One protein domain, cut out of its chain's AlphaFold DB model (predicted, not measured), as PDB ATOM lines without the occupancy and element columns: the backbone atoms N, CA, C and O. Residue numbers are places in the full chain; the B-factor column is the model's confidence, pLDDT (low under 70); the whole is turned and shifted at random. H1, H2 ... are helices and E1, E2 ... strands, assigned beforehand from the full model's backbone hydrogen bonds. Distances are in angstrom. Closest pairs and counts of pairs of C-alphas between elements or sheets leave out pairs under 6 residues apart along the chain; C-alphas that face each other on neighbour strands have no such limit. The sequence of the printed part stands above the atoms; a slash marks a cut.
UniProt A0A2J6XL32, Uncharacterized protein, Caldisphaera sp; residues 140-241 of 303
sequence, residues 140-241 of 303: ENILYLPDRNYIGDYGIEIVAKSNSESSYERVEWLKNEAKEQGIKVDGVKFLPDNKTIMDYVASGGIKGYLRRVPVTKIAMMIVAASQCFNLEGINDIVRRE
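What this domain is: This is residues 140 to 241 of the 303 residues of an uncharacterized protein of Caldisphaera sp (UniProt A0A2J6XL32). A small sheet of three parallel strands, E3, E2 and E4, has H2 over one face and H3 over the other; past its E4 edge a long two-stranded antiparallel ribbon, E1 with E5, is covered by H4. The printed part has 102 residues, with four named helices and five named strands in the order E1 H1 E2 H2 E3 H3 E4 H4 E5, and its class is mixed, helices and strands. The three-stranded sheet has the order E3 E2 E4. The whole is compact, with a radius of gyration of the C-alphas of 12.2 A, and rounded, spanning 32 by 27 by 26 A.

Where its parts are: E1, residues 140 to 146, begins at C-alpha 140 (153.255, 127.060, 155.290) and is 19.3 A long. H1, residues 148 to 151, leads to E2, residues 156 to 161, 16.6 A. H2, residues 165 to 180, runs 23.5 A from C-alpha 165 at (146.014, 138.564, 144.510). E3, residues 185 to 191, is 17.4 A long, and H3, residues 194 to 202, 11.9 A. E4 is short, residues 212 to 214. H4, residues 217 to 229, covers 18.6 A. E5, residues 234 to 241, covers 20.9 A and ends at C-alpha 241 (148.970, 129.204, 151.057).

How they stand to each other: In the sheet E3 E2 E4, E2 is the inner strand. E3 and E2 are parallel, with N 186 and O 156 2.8 A apart; E2 and E4 are parallel, with N 159 and O 213 2.8 A apart. H2, the sheet E3 E2 E4 and H3 make three layers, a sheet with helices on both faces: H2 and H3 are on opposite faces, at heights of 9.4 A and 8.1 A over the sheet, and both run along the strands. E2, H2, E3 form a strand-helix-strand unit, two parallel neighbour strands with a helix between; its crossover is right-handed. E3, H3, E4 form a split unit, with E2 between its strands, also right-handed. E1 and E5 are antiparallel, with N 141 and O 239 2.8 A apart. The closest C-alphas of E1 and H4 are those of Leu 143 and Ala 219, 5.4 A; those of E1 and E4 are Leu 145 and Val 213, 7.4 A. H2 and E5 are near each other. H3 and H4 only just touch, with 3 pairs of C-alphas within 8 A, the closest C-alphas being those of Met 198 and Ile 218 at 7.0 A; H4 touches H3 with residues 217 to 218 alone. H1 touches no helix. In H2, H3 and H4 every O i to N i+4 pair is within hydrogen-bond range; H1 is too short for such a pair.

The domain as a whole: The C-alphas farthest apart, of Asn 149 and Asn 163, are 33.0 A apart, while the first and last printed C-alphas are 6.4 A apart. The printed part has no cut and no long link; H3 to E4, with 9 residues between them, is short but not tight. Mean pLDDT of the printed part is 91.2, and no printed residue is under 70.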
ATOM      1  N   GLU A 140     153.474 126.388 154.013       88.62
ATOM      2  CA  GLU A 140     153.255 127.060 155.290       88.62
ATOM      3  C   GLU A 140     154.119 128.321 155.340       88.62
ATOM      4  O   GLU A 140     155.349 128.257 155.446       88.62
ATOM      5  N   ASN A 141     153.456 129.469 155.237       84.94
ATOM      6  CA  ASN A 141     154.073 130.782 155.275       84.94
ATOM      7  C   ASN A 141     153.981 131.378 156.685       84.94
ATOM      8  O   ASN A 141     153.013 131.140 157.411       84.94
ATOM      9  N   ILE A 142     154.991 132.156 157.067       86.50
ATOM     10  CA  ILE A 142     155.082 132.777 158.390       86.50
ATOM     11  C   ILE A 142     154.692 134.248 158.261       86.50
ATOM     12  O   ILE A 142     155.342 135.032 157.568       86.50
ATOM     13  N   LEU A 143     153.622 134.613 158.956       89.56
ATOM     14  CA  LEU A 143     153.183 135.987 159.173       89.56
ATOM     15  C   LEU A 143     153.278 136.287 160.675       89.56
ATOM     16  O   LEU A 143     153.766 135.467 161.456       89.56
ATOM     17  N   TYR A 144     152.800 137.453 161.096       94.25
ATOM     18  CA  TYR A 144     152.658 137.751 162.515       94.25
ATOM     19  C   TYR A 144     151.380 138.533 162.796       94.25
ATOM     20  O   TYR A 144     150.859 139.244 161.932       94.25
ATOM     21  N   LEU A 145     150.919 138.428 164.037       95.00
ATOM     22  CA  LEU A 145     149.997 139.373 164.645       95.00
ATOM     23  C   LEU A 145     150.687 140.052 165.827       95.00
ATOM     24  O   LEU A 145     151.433 139.402 166.562       95.00
ATOM     25  N   PRO A 146     150.459 141.353 166.040       94.25
ATOM     26  CA  PRO A 146     150.963 142.008 167.228       94.25
ATOM     27  C   PRO A 146     150.211 141.516 168.471       94.25
ATOM     28  O   PRO A 146     149.010 141.254 168.423       94.25
ATOM     29  N   ASP A 147     150.907 141.401 169.598       92.12
ATOM     30  CA  ASP A 147     150.281 141.055 170.875       92.12
ATOM     31  C   ASP A 147     149.389 142.210 171.353       92.12
ATOM     32  O   ASP A 147     149.819 143.368 171.444       92.12
ATOM     33  N   ARG A 148     148.146 141.867 171.708       89.50
ATOM     34  CA  ARG A 148     147.144 142.785 172.253       89.50
ATOM     35  C   ARG A 148     147.681 143.620 173.420       89.50
ATOM     36  O   ARG A 148     147.376 144.808 173.505       89.50
ATOM     37  N   ASN A 149     148.504 143.036 174.285       89.69
ATOM     38  CA  ASN A 149     149.067 143.730 175.446       89.69
ATOM     39  C   ASN A 149     149.986 144.899 175.053       89.69
ATOM     40  O   ASN A 149     150.103 145.867 175.800       89.69
ATOM     41  N   TYR A 150     150.608 144.827 173.875       90.75
ATOM     42  CA  TYR A 150     151.543 145.838 173.379       90.75
ATOM     43  C   TYR A 150     150.865 146.908 172.522       90.75
ATOM     44  O   TYR A 150     151.351 148.039 172.460       90.75
ATOM     45  N   ILE A 151     149.744 146.574 171.881       89.12
ATOM     46  CA  ILE A 151     148.927 147.538 171.128       89.12
ATOM     47  C   ILE A 151     147.906 148.268 172.012       89.12
ATOM     48  O   ILE A 151     147.479 149.362 171.654       89.12
ATOM     49  N   GLY A 152     147.525 147.710 173.166       85.19
ATOM     50  CA  GLY A 152     146.518 148.294 174.053       85.19
ATOM     51  C   GLY A 152     145.145 148.417 173.379       85.19
ATOM     52  O   GLY A 152     144.673 147.479 172.739       85.19
ATOM     53  N   ASP A 153     144.512 149.585 173.507       84.88
ATOM     54  CA  ASP A 153     143.201 149.875 172.901       84.88
ATOM     55  C   ASP A 153     143.288 150.316 171.428       84.88
ATOM     56  O   ASP A 153     142.268 150.583 170.783       84.88
ATOM     57  N   TYR A 154     144.502 150.431 170.883       89.00
ATOM     58  CA  TYR A 154     144.699 150.825 169.494       89.00
ATOM     59  C   TYR A 154     144.418 149.659 168.545       89.00
ATOM     60  O   TYR A 154     144.711 148.502 168.839       89.00
ATOM     61  N   GLY A 155     143.875 149.983 167.371       93.38
ATOM     62  CA  GLY A 155     143.766 149.030 166.281       93.38
ATOM     63  C   GLY A 155     145.041 148.936 165.446       93.38
ATOM     64  O   GLY A 155     145.977 149.742 165.567       93.38
ATOM     65  N   ILE A 156     145.035 147.932 164.577       96.94
ATOM     66  CA  ILE A 156     146.042 147.705 163.546       96.94
ATOM     67  C   ILE A 156     145.510 148.146 162.183       96.94
ATOM     68  O   ILE A 156     144.327 148.006 161.873       96.94
ATOM     69  N   GLU A 157     146.402 148.628 161.336       98.00
ATOM     70  CA  GLU A 157     146.181 148.804 159.912       98.00
ATOM     71  C   GLU A 157     146.947 147.712 159.165       98.00
ATOM     72  O   GLU A 157     148.154 147.539 159.355       98.00
ATOM     73  N   ILE A 158     146.251 146.963 158.313       98.00
ATOM     74  CA  ILE A 158     146.873 145.905 157.515       98.00
ATOM     75  C   ILE A 158     147.453 146.527 156.244       98.00
ATOM     76  O   ILE A 158     146.760 147.268 155.547       98.00
ATOM     77  N   VAL A 159     148.705 146.218 155.912       97.69
ATOM     78  CA  VAL A 159     149.413 146.804 154.764       97.69
ATOM     79  C   VAL A 159     149.708 145.735 153.711       97.69
ATOM     80  O   VAL A 159     150.287 144.690 154.000       97.69
ATOM     81  N   ALA A 160     149.317 145.986 152.467       94.56
ATOM     82  CA  ALA A 160     149.296 144.987 151.401       94.56
ATOM     83  C   ALA A 160     149.817 145.540 150.067       94.56
ATOM     84  O   ALA A 160     149.828 146.752 149.843       94.56
ATOM     85  N   LYS A 161     150.227 144.644 149.160       89.75
ATOM     86  CA  LYS A 161     150.651 144.994 147.797       89.75
ATOM     87  C   LYS A 161     149.427 145.047 146.869       89.75
ATOM     88  O   LYS A 161     148.679 144.077 146.792       89.75
ATOM     89  N   SER A 162     149.211 146.166 146.174       85.19
ATOM     90  CA  SER A 162     147.996 146.422 145.371       85.19
ATOM     91  C   SER A 162     147.879 145.556 144.113       85.19
ATOM     92  O   SER A 162     146.789 145.358 143.593       85.19
ATOM     93  N   ASN A 163     148.993 145.034 143.611       72.88
ATOM     94  CA  ASN A 163     149.095 144.210 142.403       72.88
ATOM     95  C   ASN A 163     149.421 142.742 142.735       72.88
ATOM     96  O   ASN A 163     150.202 142.103 142.031       72.88
ATOM     97  N   SER A 164     148.871 142.216 143.834       77.12
ATOM     98  CA  SER A 164     149.120 140.850 144.306       77.12
ATOM     99  C   SER A 164     147.829 140.228 144.834       77.12
ATOM    100  O   SER A 164     147.413 140.554 145.940       77.12
ATOM    101  N   GLU A 165     147.226 139.297 144.092       77.44
ATOM    102  CA  GLU A 165     146.014 138.564 144.510       77.44
ATOM    103  C   GLU A 165     146.186 137.914 145.891       77.44
ATOM    104  O   GLU A 165     145.391 138.148 146.798       77.44
ATOM    105  N   SER A 166     147.326 137.253 146.115       81.75
ATOM    106  CA  SER A 166     147.690 136.688 147.419       81.75
ATOM    107  C   SER A 166     147.712 137.713 148.559       81.75
ATOM    108  O   SER A 166     147.467 137.357 149.708       81.75
ATOM    109  N   SER A 167     147.961 138.999 148.283       87.31
ATOM    110  CA  SER A 167     147.887 140.033 149.318       87.31
ATOM    111  C   SER A 167     146.443 140.318 149.733       87.31
ATOM    112  O   SER A 167     146.204 140.539 150.915       87.31
ATOM    113  N   TYR A 168     145.477 140.272 148.811       89.75
ATOM    114  CA  TYR A 168     144.056 140.429 149.145       89.75
ATOM    115  C   TYR A 168     143.556 139.268 150.008       89.75
ATOM    116  O   TYR A 168     142.907 139.493 151.027       89.75
ATOM    117  N   GLU A 169     143.923 138.034 149.661       90.88
ATOM    118  CA  GLU A 169     143.566 136.863 150.467       90.88
ATOM    119  C   GLU A 169     144.169 136.922 151.872       90.88
ATOM    120  O   GLU A 169     143.483 136.654 152.861       90.88
ATOM    121  N   ARG A 170     145.451 137.300 151.980       92.56
ATOM    122  CA  ARG A 170     146.121 137.443 153.278       92.56
ATOM    123  C   ARG A 170     145.505 138.556 154.120       92.56
ATOM    124  O   ARG A 170     145.456 138.407 155.335       92.56
ATOM    125  N   VAL A 171     145.028 139.643 153.509       95.31
ATOM    126  CA  VAL A 171     144.299 140.708 154.219       95.31
ATOM    127  C   VAL A 171     143.035 140.154 154.865       95.31
ATOM    128  O   VAL A 171     142.834 140.357 156.060       95.31
ATOM    129  N   GLU A 172     142.184 139.468 154.101       94.88
ATOM    130  CA  GLU A 172     140.921 138.940 154.632       94.88
ATOM    131  C   GLU A 172     141.160 137.868 155.693       94.88
ATOM    132  O   GLU A 172     140.508 137.866 156.736       94.88
ATOM    133  N   TRP A 173     142.157 137.009 155.477       94.56
ATOM    134  CA  TRP A 173     142.577 136.044 156.482       94.56
ATOM    135  C   TRP A 173     143.051 136.733 157.771       94.56
ATOM    136  O   TRP A 173     142.519 136.453 158.842       94.56
ATOM    137  N   LEU A 174     143.969 137.702 157.678       95.25
ATOM    138  CA  LEU A 174     144.527 138.380 158.851       95.25
ATOM    139  C   LEU A 174     143.467 139.190 159.614       95.25
ATOM    140  O   LEU A 174     143.549 139.302 160.835       95.25
ATOM    141  N   LYS A 175     142.444 139.726 158.931       96.50
ATOM    142  CA  LYS A 175     141.283 140.344 159.595       96.50
ATOM    143  C   LYS A 175     140.536 139.352 160.484       96.50
ATOM    144  O   LYS A 175     140.128 139.725 161.584       96.50
ATOM    145  N   ASN A 176     140.340 138.123 160.009       95.25
ATOM    146  CA  ASN A 176     139.661 137.082 160.777       95.25
ATOM    147  C   ASN A 176     140.506 136.659 161.981       95.25
ATOM    148  O   ASN A 176     139.997 136.676 163.099       95.25
ATOM    149  N   GLU A 177     141.801 136.413 161.779       94.94
ATOM    150  CA  GLU A 177     142.731 136.078 162.867       94.94
ATOM    151  C   GLU A 177     142.801 137.198 163.920       94.94
ATOM    152  O   GLU A 177     142.683 136.952 165.120       94.94
ATOM    153  N   ALA A 178     142.905 138.461 163.491       94.31
ATOM    154  CA  ALA A 178     142.891 139.610 164.394       94.31
ATOM    155  C   ALA A 178     141.590 139.669 165.209       94.31
ATOM    156  O   ALA A 178     141.626 139.881 166.421       94.31
ATOM    157  N   LYS A 179     140.441 139.432 164.566       94.44
ATOM    158  CA  LYS A 179     139.133 139.406 165.231       94.44
ATOM    159  C   LYS A 179     139.050 138.301 166.286       94.44
ATOM    160  O   LYS A 179     138.531 138.562 167.370       94.44
ATOM    161  N   GLU A 180     139.557 137.105 165.995       93.06
ATOM    162  CA  GLU A 180     139.604 135.988 166.950       93.06
ATOM    163  C   GLU A 180     140.480 136.306 168.168       93.06
ATOM    164  O   GLU A 180     140.113 135.979 169.295       93.06
ATOM    165  N   GLN A 181     141.572 137.045 167.963       90.69
ATOM    166  CA  GLN A 181     142.454 137.532 169.032       90.69
ATOM    167  C   GLN A 181     141.937 138.812 169.724       90.69
ATOM    168  O   GLN A 181     142.597 139.377 170.601       90.69
ATOM    169  N   GLY A 182     140.748 139.301 169.352       92.19
ATOM    170  CA  GLY A 182     140.160 140.522 169.908       92.19
ATOM    171  C   GLY A 182     140.939 141.798 169.569       92.19
ATOM    172  O   GLY A 182     140.863 142.776 170.313       92.19
ATOM    173  N   ILE A 183     141.694 141.787 168.471       94.62
ATOM    174  CA  ILE A 183     142.450 142.920 167.939       94.62
ATOM    175  C   ILE A 183     141.560 143.681 166.953       94.62
ATOM    176  O   ILE A 183     141.015 143.120 165.999       94.62
ATOM    177  N   LYS A 184     141.417 144.989 167.165       95.38
ATOM    178  CA  LYS A 184     140.668 145.861 166.258       95.38
ATOM    179  C   LYS A 184     141.472 146.104 164.978       95.38
ATOM    180  O   LYS A 184     142.642 146.461 165.047       95.38
ATOM    181  N   VAL A 185     140.828 145.991 163.817       97.06
ATOM    182  CA  VAL A 185     141.404 146.407 162.529       97.06
ATOM    183  C   VAL A 185     140.820 147.765 162.145       97.06
ATOM    184  O   VAL A 185     139.617 147.880 161.916       97.06
ATOM    185  N   ASP A 186     141.662 148.795 162.096       96.44
ATOM    186  CA  ASP A 186     141.270 150.173 161.768       96.44
ATOM    187  C   ASP A 186     141.109 150.389 160.253       96.44
ATOM    188  O   ASP A 186     140.345 151.254 159.826       96.44
ATOM    189  N   GLY A 187     141.801 149.598 159.427       96.56
ATOM    190  CA  GLY A 187     141.730 149.708 157.974       96.56
ATOM    191  C   GLY A 187     142.723 148.814 157.236       96.56
ATOM    192  O   GLY A 187     143.464 148.034 157.837       96.56
ATOM    193  N   VAL A 188     142.721 148.940 155.908       97.88
ATOM    194  CA  VAL A 188     143.668 148.269 155.010       97.88
ATOM    195  C   VAL A 188     144.291 149.304 154.082       97.88
ATOM    196  O   VAL A 188     143.578 150.090 153.456       97.88
ATOM    197  N   LYS A 189     145.617 149.269 153.948       97.69
ATOM    198  CA  LYS A 189     146.384 150.122 153.044       97.69
ATOM    199  C   LYS A 189     147.028 149.283 151.943       97.69
ATOM    200  O   LYS A 189     147.922 148.486 152.208       97.69
ATOM    201  N   PHE A 190     146.612 149.509 150.699       94.62
ATOM    202  CA  PHE A 190     147.260 148.923 149.525       94.62
ATOM    203  C   PHE A 190     148.312 149.880 148.956       94.62
ATOM    204  O   PHE A 190     148.036 151.064 148.751       94.62
ATOM    205  N   LEU A 191     149.515 149.362 148.715       92.12
ATOM    206  CA  LEU A 191     150.681 150.097 148.223       92.12
ATOM    207  C   LEU A 191     151.293 149.375 147.007       92.12
ATOM    208  O   LEU A 191     151.129 148.161 146.878       92.12
ATOM    209  N   PRO A 192     151.984 150.095 146.105       81.56
ATOM    210  CA  PRO A 192     152.386 149.554 144.803       81.56
ATOM    211  C   PRO A 192     153.468 148.464 144.869       81.56
ATOM    212  O   PRO A 192     153.521 147.586 144.007       81.56
ATOM    213  N   ASP A 193     154.337 148.493 145.881       82.44
ATOM    214  CA  ASP A 193     155.501 147.610 145.969       82.44
ATOM    215  C   ASP A 193     156.007 147.435 147.413       82.44
ATOM    216  O   ASP A 193     155.612 148.150 148.335       82.44
ATOM    217  N   ASN A 194     156.906 146.464 147.614       85.75
ATOM    218  CA  ASN A 194     157.463 146.146 148.933       85.75
ATOM    219  C   ASN A 194     158.313 147.284 149.517       85.75
ATOM    220  O   ASN A 194     158.346 147.440 150.731       85.75
ATOM    221  N   LYS A 195     158.980 148.096 148.691       86.00
ATOM    222  CA  LYS A 195     159.783 149.222 149.181       86.00
ATOM    223  C   LYS A 195     158.879 150.275 149.818       86.00
ATOM    224  O   LYS A 195     159.119 150.687 150.947       86.00
ATOM    225  N   THR A 196     157.792 150.624 149.140       89.56
ATOM    226  CA  THR A 196     156.781 151.564 149.624       89.56
ATOM    227  C   THR A 196     156.055 151.016 150.854       89.56
ATOM    228  O   THR A 196     155.793 151.767 151.789       89.56
ATOM    229  N   ILE A 197     155.765 149.707 150.900       92.62
ATOM    230  CA  ILE A 197     155.224 149.060 152.109       92.62
ATOM    231  C   ILE A 197     156.203 149.194 153.273       92.62
ATOM    232  O   ILE A 197     155.801 149.597 154.360       92.62
ATOM    233  N   MET A 198     157.480 148.894 153.048       91.44
ATOM    234  CA  MET A 198     158.519 148.983 154.068       91.44
ATOM    235  C   MET A 198     158.664 150.417 154.593       91.44
ATOM    236  O   MET A 198     158.662 150.610 155.805       91.44
ATOM    237  N   ASP A 199     158.680 151.419 153.708       92.00
ATOM    238  CA  ASP A 199     158.674 152.844 154.074       92.00
ATOM    239  C   ASP A 199     157.448 153.241 154.885       92.00
ATOM    240  O   ASP A 199     157.536 153.952 155.891       92.00
ATOM    241  N   TYR A 200     156.283 152.762 154.465       95.69
ATOM    242  CA  TYR A 200     155.046 153.049 155.157       95.69
ATOM    243  C   TYR A 200     155.045 152.453 156.563       95.69
ATOM    244  O   TYR A 200     154.733 153.163 157.515       95.69
ATOM    245  N   VAL A 201     155.445 151.194 156.736       95.31
ATOM    246  CA  VAL A 201     155.532 150.580 158.066       95.31
ATOM    247  C   VAL A 201     156.579 151.306 158.925       95.31
ATOM    248  O   VAL A 201     156.259 151.722 160.040       95.31
ATOM    249  N   ALA A 202     157.776 151.558 158.384       93.00
ATOM    250  CA  ALA A 202     158.881 152.211 159.087       93.00
ATOM    251  C   ALA A 202     158.585 153.665 159.498       93.00
ATOM    252  O   ALA A 202     159.014 154.110 160.560       93.00
ATOM    253  N   SER A 203     157.783 154.408 158.724       92.88
ATOM    254  CA  SER A 203     157.381 155.779 159.091       92.88
ATOM    255  C   SER A 203     156.518 155.856 160.363       92.88
ATOM    256  O   SER A 203     156.251 156.947 160.860       92.88
ATOM    257  N   GLY A 204     156.085 154.712 160.909       87.50
ATOM    258  CA  GLY A 204     155.471 154.609 162.236       87.50
ATOM    259  C   GLY A 204     156.491 154.615 163.384       87.50
ATOM    260  O   GLY A 204     156.099 154.458 164.540       87.50
ATOM    261  N   GLY A 205     157.782 154.773 163.076       87.25
ATOM    262  CA  GLY A 205     158.899 154.651 164.009       87.25
ATOM    263  C   GLY A 205     159.286 153.195 164.276       87.25
ATOM    264  O   GLY A 205     158.758 152.267 163.666       87.25
ATOM    265  N   ILE A 206     160.176 152.987 165.251       83.69
ATOM    266  CA  ILE A 206     160.745 151.669 165.587       83.69
ATOM    267  C   ILE A 206     159.691 150.627 166.001       83.69
ATOM    268  O   ILE A 206     159.911 149.434 165.851       83.69
ATOM    269  N   LYS A 207     158.522 151.072 166.490       88.50
ATOM    270  CA  LYS A 207     157.364 150.228 166.846       88.50
ATOM    271  C   LYS A 207     156.241 150.265 165.802       88.50
ATOM    272  O   LYS A 207     155.137 149.792 166.067       88.50
ATOM    273  N   GLY A 208     156.499 150.813 164.612       88.75
ATOM    274  CA  GLY A 208     155.518 150.910 163.529       88.75
ATOM    275  C   GLY A 208     154.919 149.555 163.148       88.75
ATOM    276  O   GLY A 208     153.722 149.476 162.870       88.75
ATOM    277  N   TYR A 209     155.708 148.480 163.257       92.38
ATOM    278  CA  TYR A 209     155.284 147.099 163.010       92.38
ATOM    279  C   TYR A 209     154.126 146.628 163.912       92.38
ATOM    280  O   TYR A 209     153.378 145.736 163.520       92.38
ATOM    281  N   LEU A 210     153.924 147.221 165.094       94.44
ATOM    282  CA  LEU A 210     152.806 146.855 165.973       94.44
ATOM    283  C   LEU A 210     151.463 147.392 165.467       94.44
ATOM    284  O   LEU A 210     150.421 146.830 165.778       94.44
ATOM    285  N   ARG A 211     151.475 148.493 164.705       94.50
ATOM    286  CA  ARG A 211     150.251 149.165 164.234       94.50
ATOM    287  C   ARG A 211     150.050 149.088 162.728       94.50
ATOM    288  O   ARG A 211     148.927 149.263 162.279       94.50
ATOM    289  N   ARG A 212     151.107 148.850 161.955       96.31
ATOM    290  CA  ARG A 212     151.083 148.708 160.495       96.31
ATOM    291  C   ARG A 212     151.605 147.322 160.158       96.31
ATOM    292  O   ARG A 212     152.813 147.124 160.098       96.31
ATOM    293  N   VAL A 213     150.695 146.369 159.992       97.06
ATOM    294  CA  VAL A 213     151.022 144.943 159.871       97.06
ATOM    295  C   VAL A 213     151.065 144.561 158.390       97.06
ATOM    296  O   VAL A 213     150.007 144.487 157.757       97.06
ATOM    297  N   PRO A 214     152.252 144.363 157.784       95.62
ATOM    298  CA  PRO A 214     152.345 143.972 156.389       95.62
ATOM    299  C   PRO A 214     151.972 142.498 156.191       95.62
ATOM    300  O   PRO A 214     152.310 141.655 157.012       95.62
ATOM    301  N   VAL A 215     151.356 142.169 155.053       93.88
ATOM    302  CA  VAL A 215     151.059 140.778 154.630       93.88
ATOM    303  C   VAL A 215     151.957 140.288 153.484       93.88
ATOM    304  O   VAL A 215     151.606 139.408 152.693       93.88
ATOM    305  N   THR A 216     153.126 140.903 153.336       89.69
ATOM    306  CA  THR A 216     154.123 140.551 152.314       89.69
ATOM    307  C   THR A 216     155.347 139.903 152.959       89.69
ATOM    308  O   THR A 216     155.362 139.661 154.164       89.69
ATOM    309  N   LYS A 217     156.416 139.664 152.183       87.50
ATOM    310  CA  LYS A 217     157.692 139.131 152.698       87.50
ATOM    311  C   LYS A 217     158.276 139.940 153.875       87.50
ATOM    312  O   LYS A 217     159.023 139.395 154.678       87.50
ATOM    313  N   ILE A 218     157.880 141.208 154.022       91.50
ATOM    314  CA  ILE A 218     158.281 142.091 155.130       91.50
ATOM    315  C   ILE A 218     157.793 141.556 156.483       91.50
ATOM    316  O   ILE A 218     158.473 141.755 157.483       91.50
ATOM    317  N   ALA A 219     156.667 140.835 156.531       93.50
ATOM    318  CA  ALA A 219     156.180 140.211 157.762       93.50
ATOM    319  C   ALA A 219     157.227 139.261 158.358       93.50
ATOM    320  O   ALA A 219     157.562 139.354 159.534       93.50
ATOM    321  N   MET A 220     157.817 138.408 157.520       92.00
ATOM    322  CA  MET A 220     158.852 137.471 157.945       92.00
ATOM    323  C   MET A 220     160.165 138.181 158.313       92.00
ATOM    324  O   MET A 220     160.872 137.734 159.212       92.00
ATOM    325  N   MET A 221     160.472 139.318 157.680       93.44
ATOM    326  CA  MET A 221     161.607 140.169 158.070       93.44
ATOM    327  C   MET A 221     161.398 140.804 159.450       93.44
ATOM    328  O   MET A 221     162.339 140.866 160.235       93.44
ATOM    329  N   ILE A 222     160.168 141.216 159.778       94.62
ATOM    330  CA  ILE A 222     159.796 141.717 161.110       94.62
ATOM    331  C   ILE A 222     159.916 140.603 162.154       94.62
ATOM    332  O   ILE A 222     160.491 140.830 163.213       94.62
ATOM    333  N   VAL A 223     159.449 139.388 161.848       94.31
ATOM    334  CA  VAL A 223     159.635 138.222 162.729       94.31
ATOM    335  C   VAL A 223     161.125 137.920 162.932       94.31
ATOM    336  O   VAL A 223     161.566 137.700 164.058       94.31
ATOM    337  N   ALA A 224     161.938 137.970 161.874       94.31
ATOM    338  CA  ALA A 224     163.385 137.791 161.985       94.31
ATOM    339  C   ALA A 224     164.032 138.875 162.860       94.31
ATOM    340  O   ALA A 224     164.844 138.558 163.731       94.31
ATOM    341  N   ALA A 225     163.638 140.137 162.660       93.75
ATOM    342  CA  ALA A 225     164.082 141.269 163.465       93.75
ATOM    343  C   ALA A 225     163.686 141.110 164.941       93.75
ATOM    344  O   ALA A 225     164.485 141.394 165.830       93.75
ATOM    345  N   SER A 226     162.488 140.581 165.193       92.81
ATOM    346  CA  SER A 226     162.013 140.226 166.529       92.81
ATOM    347  C   SER A 226     162.950 139.259 167.232       92.81
ATOM    348  O   SER A 226     163.344 139.489 168.370       92.81
ATOM    349  N   GLN A 227     163.368 138.208 166.529       91.38
ATOM    350  CA  GLN A 227     164.226 137.170 167.089       91.38
ATOM    351  C   GLN A 227     165.668 137.640 167.325       91.38
ATOM    352  O   GLN A 227     166.288 137.158 168.269       91.38
ATOM    353  N   CYS A 228     166.209 138.544 166.498       92.12
ATOM    354  CA  CYS A 228     167.575 139.053 166.686       92.12
ATOM    355  C   CYS A 228     167.657 140.206 167.702       92.12
ATOM    356  O   CYS A 228     168.562 140.218 168.528       92.12
ATOM    357  N   PHE A 229     166.705 141.144 167.702       89.25
ATOM    358  CA  PHE A 229     166.697 142.275 168.644       89.25
ATOM    359  C   PHE A 229     165.872 142.025 169.908       89.25
ATOM    360  O   PHE A 229     165.759 142.919 170.746       89.25
ATOM    361  N   ASN A 230     165.289 140.830 170.049       84.94
ATOM    362  CA  ASN A 230     164.337 140.499 171.107       84.94
ATOM    363  C   ASN A 230     163.196 141.532 171.181       84.94
ATOM    364  O   ASN A 230     162.888 142.069 172.248       84.94
ATOM    365  N   LEU A 231     162.618 141.870 170.020       87.38
ATOM    366  CA  LEU A 231     161.510 142.819 169.963       87.38
ATOM    367  C   LEU A 231     160.280 142.188 170.607       87.38
ATOM    368  O   LEU A 231     159.916 141.047 170.339       87.38
ATOM    369  N   GLU A 232     159.606 142.958 171.446       87.75
ATOM    370  CA  GLU A 232     158.415 142.479 172.123       87.75
ATOM    371  C   GLU A 232     157.152 142.690 171.272       87.75
ATOM    372  O   GLU A 232     157.090 143.551 170.382       87.75
ATOM    373  N   GLY A 233     156.115 141.914 171.590       90.00
ATOM    374  CA  GLY A 233     154.771 142.093 171.052       90.00
ATOM    375  C   GLY A 233     154.545 141.539 169.648       90.00
ATOM    376  O   GLY A 233     153.655 142.025 168.958       90.00
ATOM    377  N   ILE A 234     155.327 140.546 169.217       93.12
ATOM    378  CA  ILE A 234     155.160 139.843 167.936       93.12
ATOM    379  C   ILE A 234     154.783 138.390 168.225       93.12
ATOM    380  O   ILE A 234     155.549 137.671 168.861       93.12
ATOM    381  N   ASN A 235     153.615 137.967 167.738       91.56
ATOM    382  CA  ASN A 235     153.169 136.580 167.770       91.56
ATOM    383  C   ASN A 235     153.226 135.997 166.357       91.56
ATOM    384  O   ASN A 235     152.458 136.406 165.481       91.56
ATOM    385  N   ASP A 236     154.129 135.042 166.146       90.12
ATOM    386  CA  ASP A 236     154.275 134.329 164.879       90.12
ATOM    387  C   ASP A 236     153.018 133.499 164.598       90.12
ATOM    388  O   ASP A 236     152.532 132.760 165.458       90.12
ATOM    389  N   ILE A 237     152.508 133.587 163.372       90.06
ATOM    390  CA  ILE A 237     151.354 132.808 162.918       90.06
ATOM    391  C   ILE A 237     151.686 132.126 161.598       90.06
ATOM    392  O   ILE A 237     152.344 132.693 160.723       90.06
ATOM    393  N   VAL A 238     151.224 130.888 161.458       88.75
ATOM    394  CA  VAL A 238     151.468 130.070 160.271       88.75
ATOM    395  C   VAL A 238     150.205 130.040 159.422       88.75
ATOM    396  O   VAL A 238     149.157 129.592 159.883       88.75
ATOM    397  N   ARG A 239     150.311 130.490 158.169       88.56
ATOM    398  CA  ARG A 239     149.231 130.438 157.178       88.56
ATOM    399  C   ARG A 239     149.568 129.411 156.108       88.56
ATOM    400  O   ARG A 239     150.666 129.426 155.558       88.56
ATOM    401  N   ARG A 240     148.605 128.558 155.761       89.94
ATOM    402  CA  ARG A 240     148.702 127.712 154.565       89.94
ATOM    403  C   ARG A 240     148.325 128.506 153.324       89.94
ATOM    404  O   ARG A 240     147.288 129.166 153.319       89.94
ATOM    405  N   GLU A 241     149.151 128.436 152.290       89.00
ATOM    406  CA  GLU A 241     148.970 129.204 151.057       89.00
ATOM    407  C   GLU A 241     149.165 128.317 149.832       89.00
ATOM    408  O   GLU A 241     150.156 127.594 149.761       89.00
TER     409      GLU A 241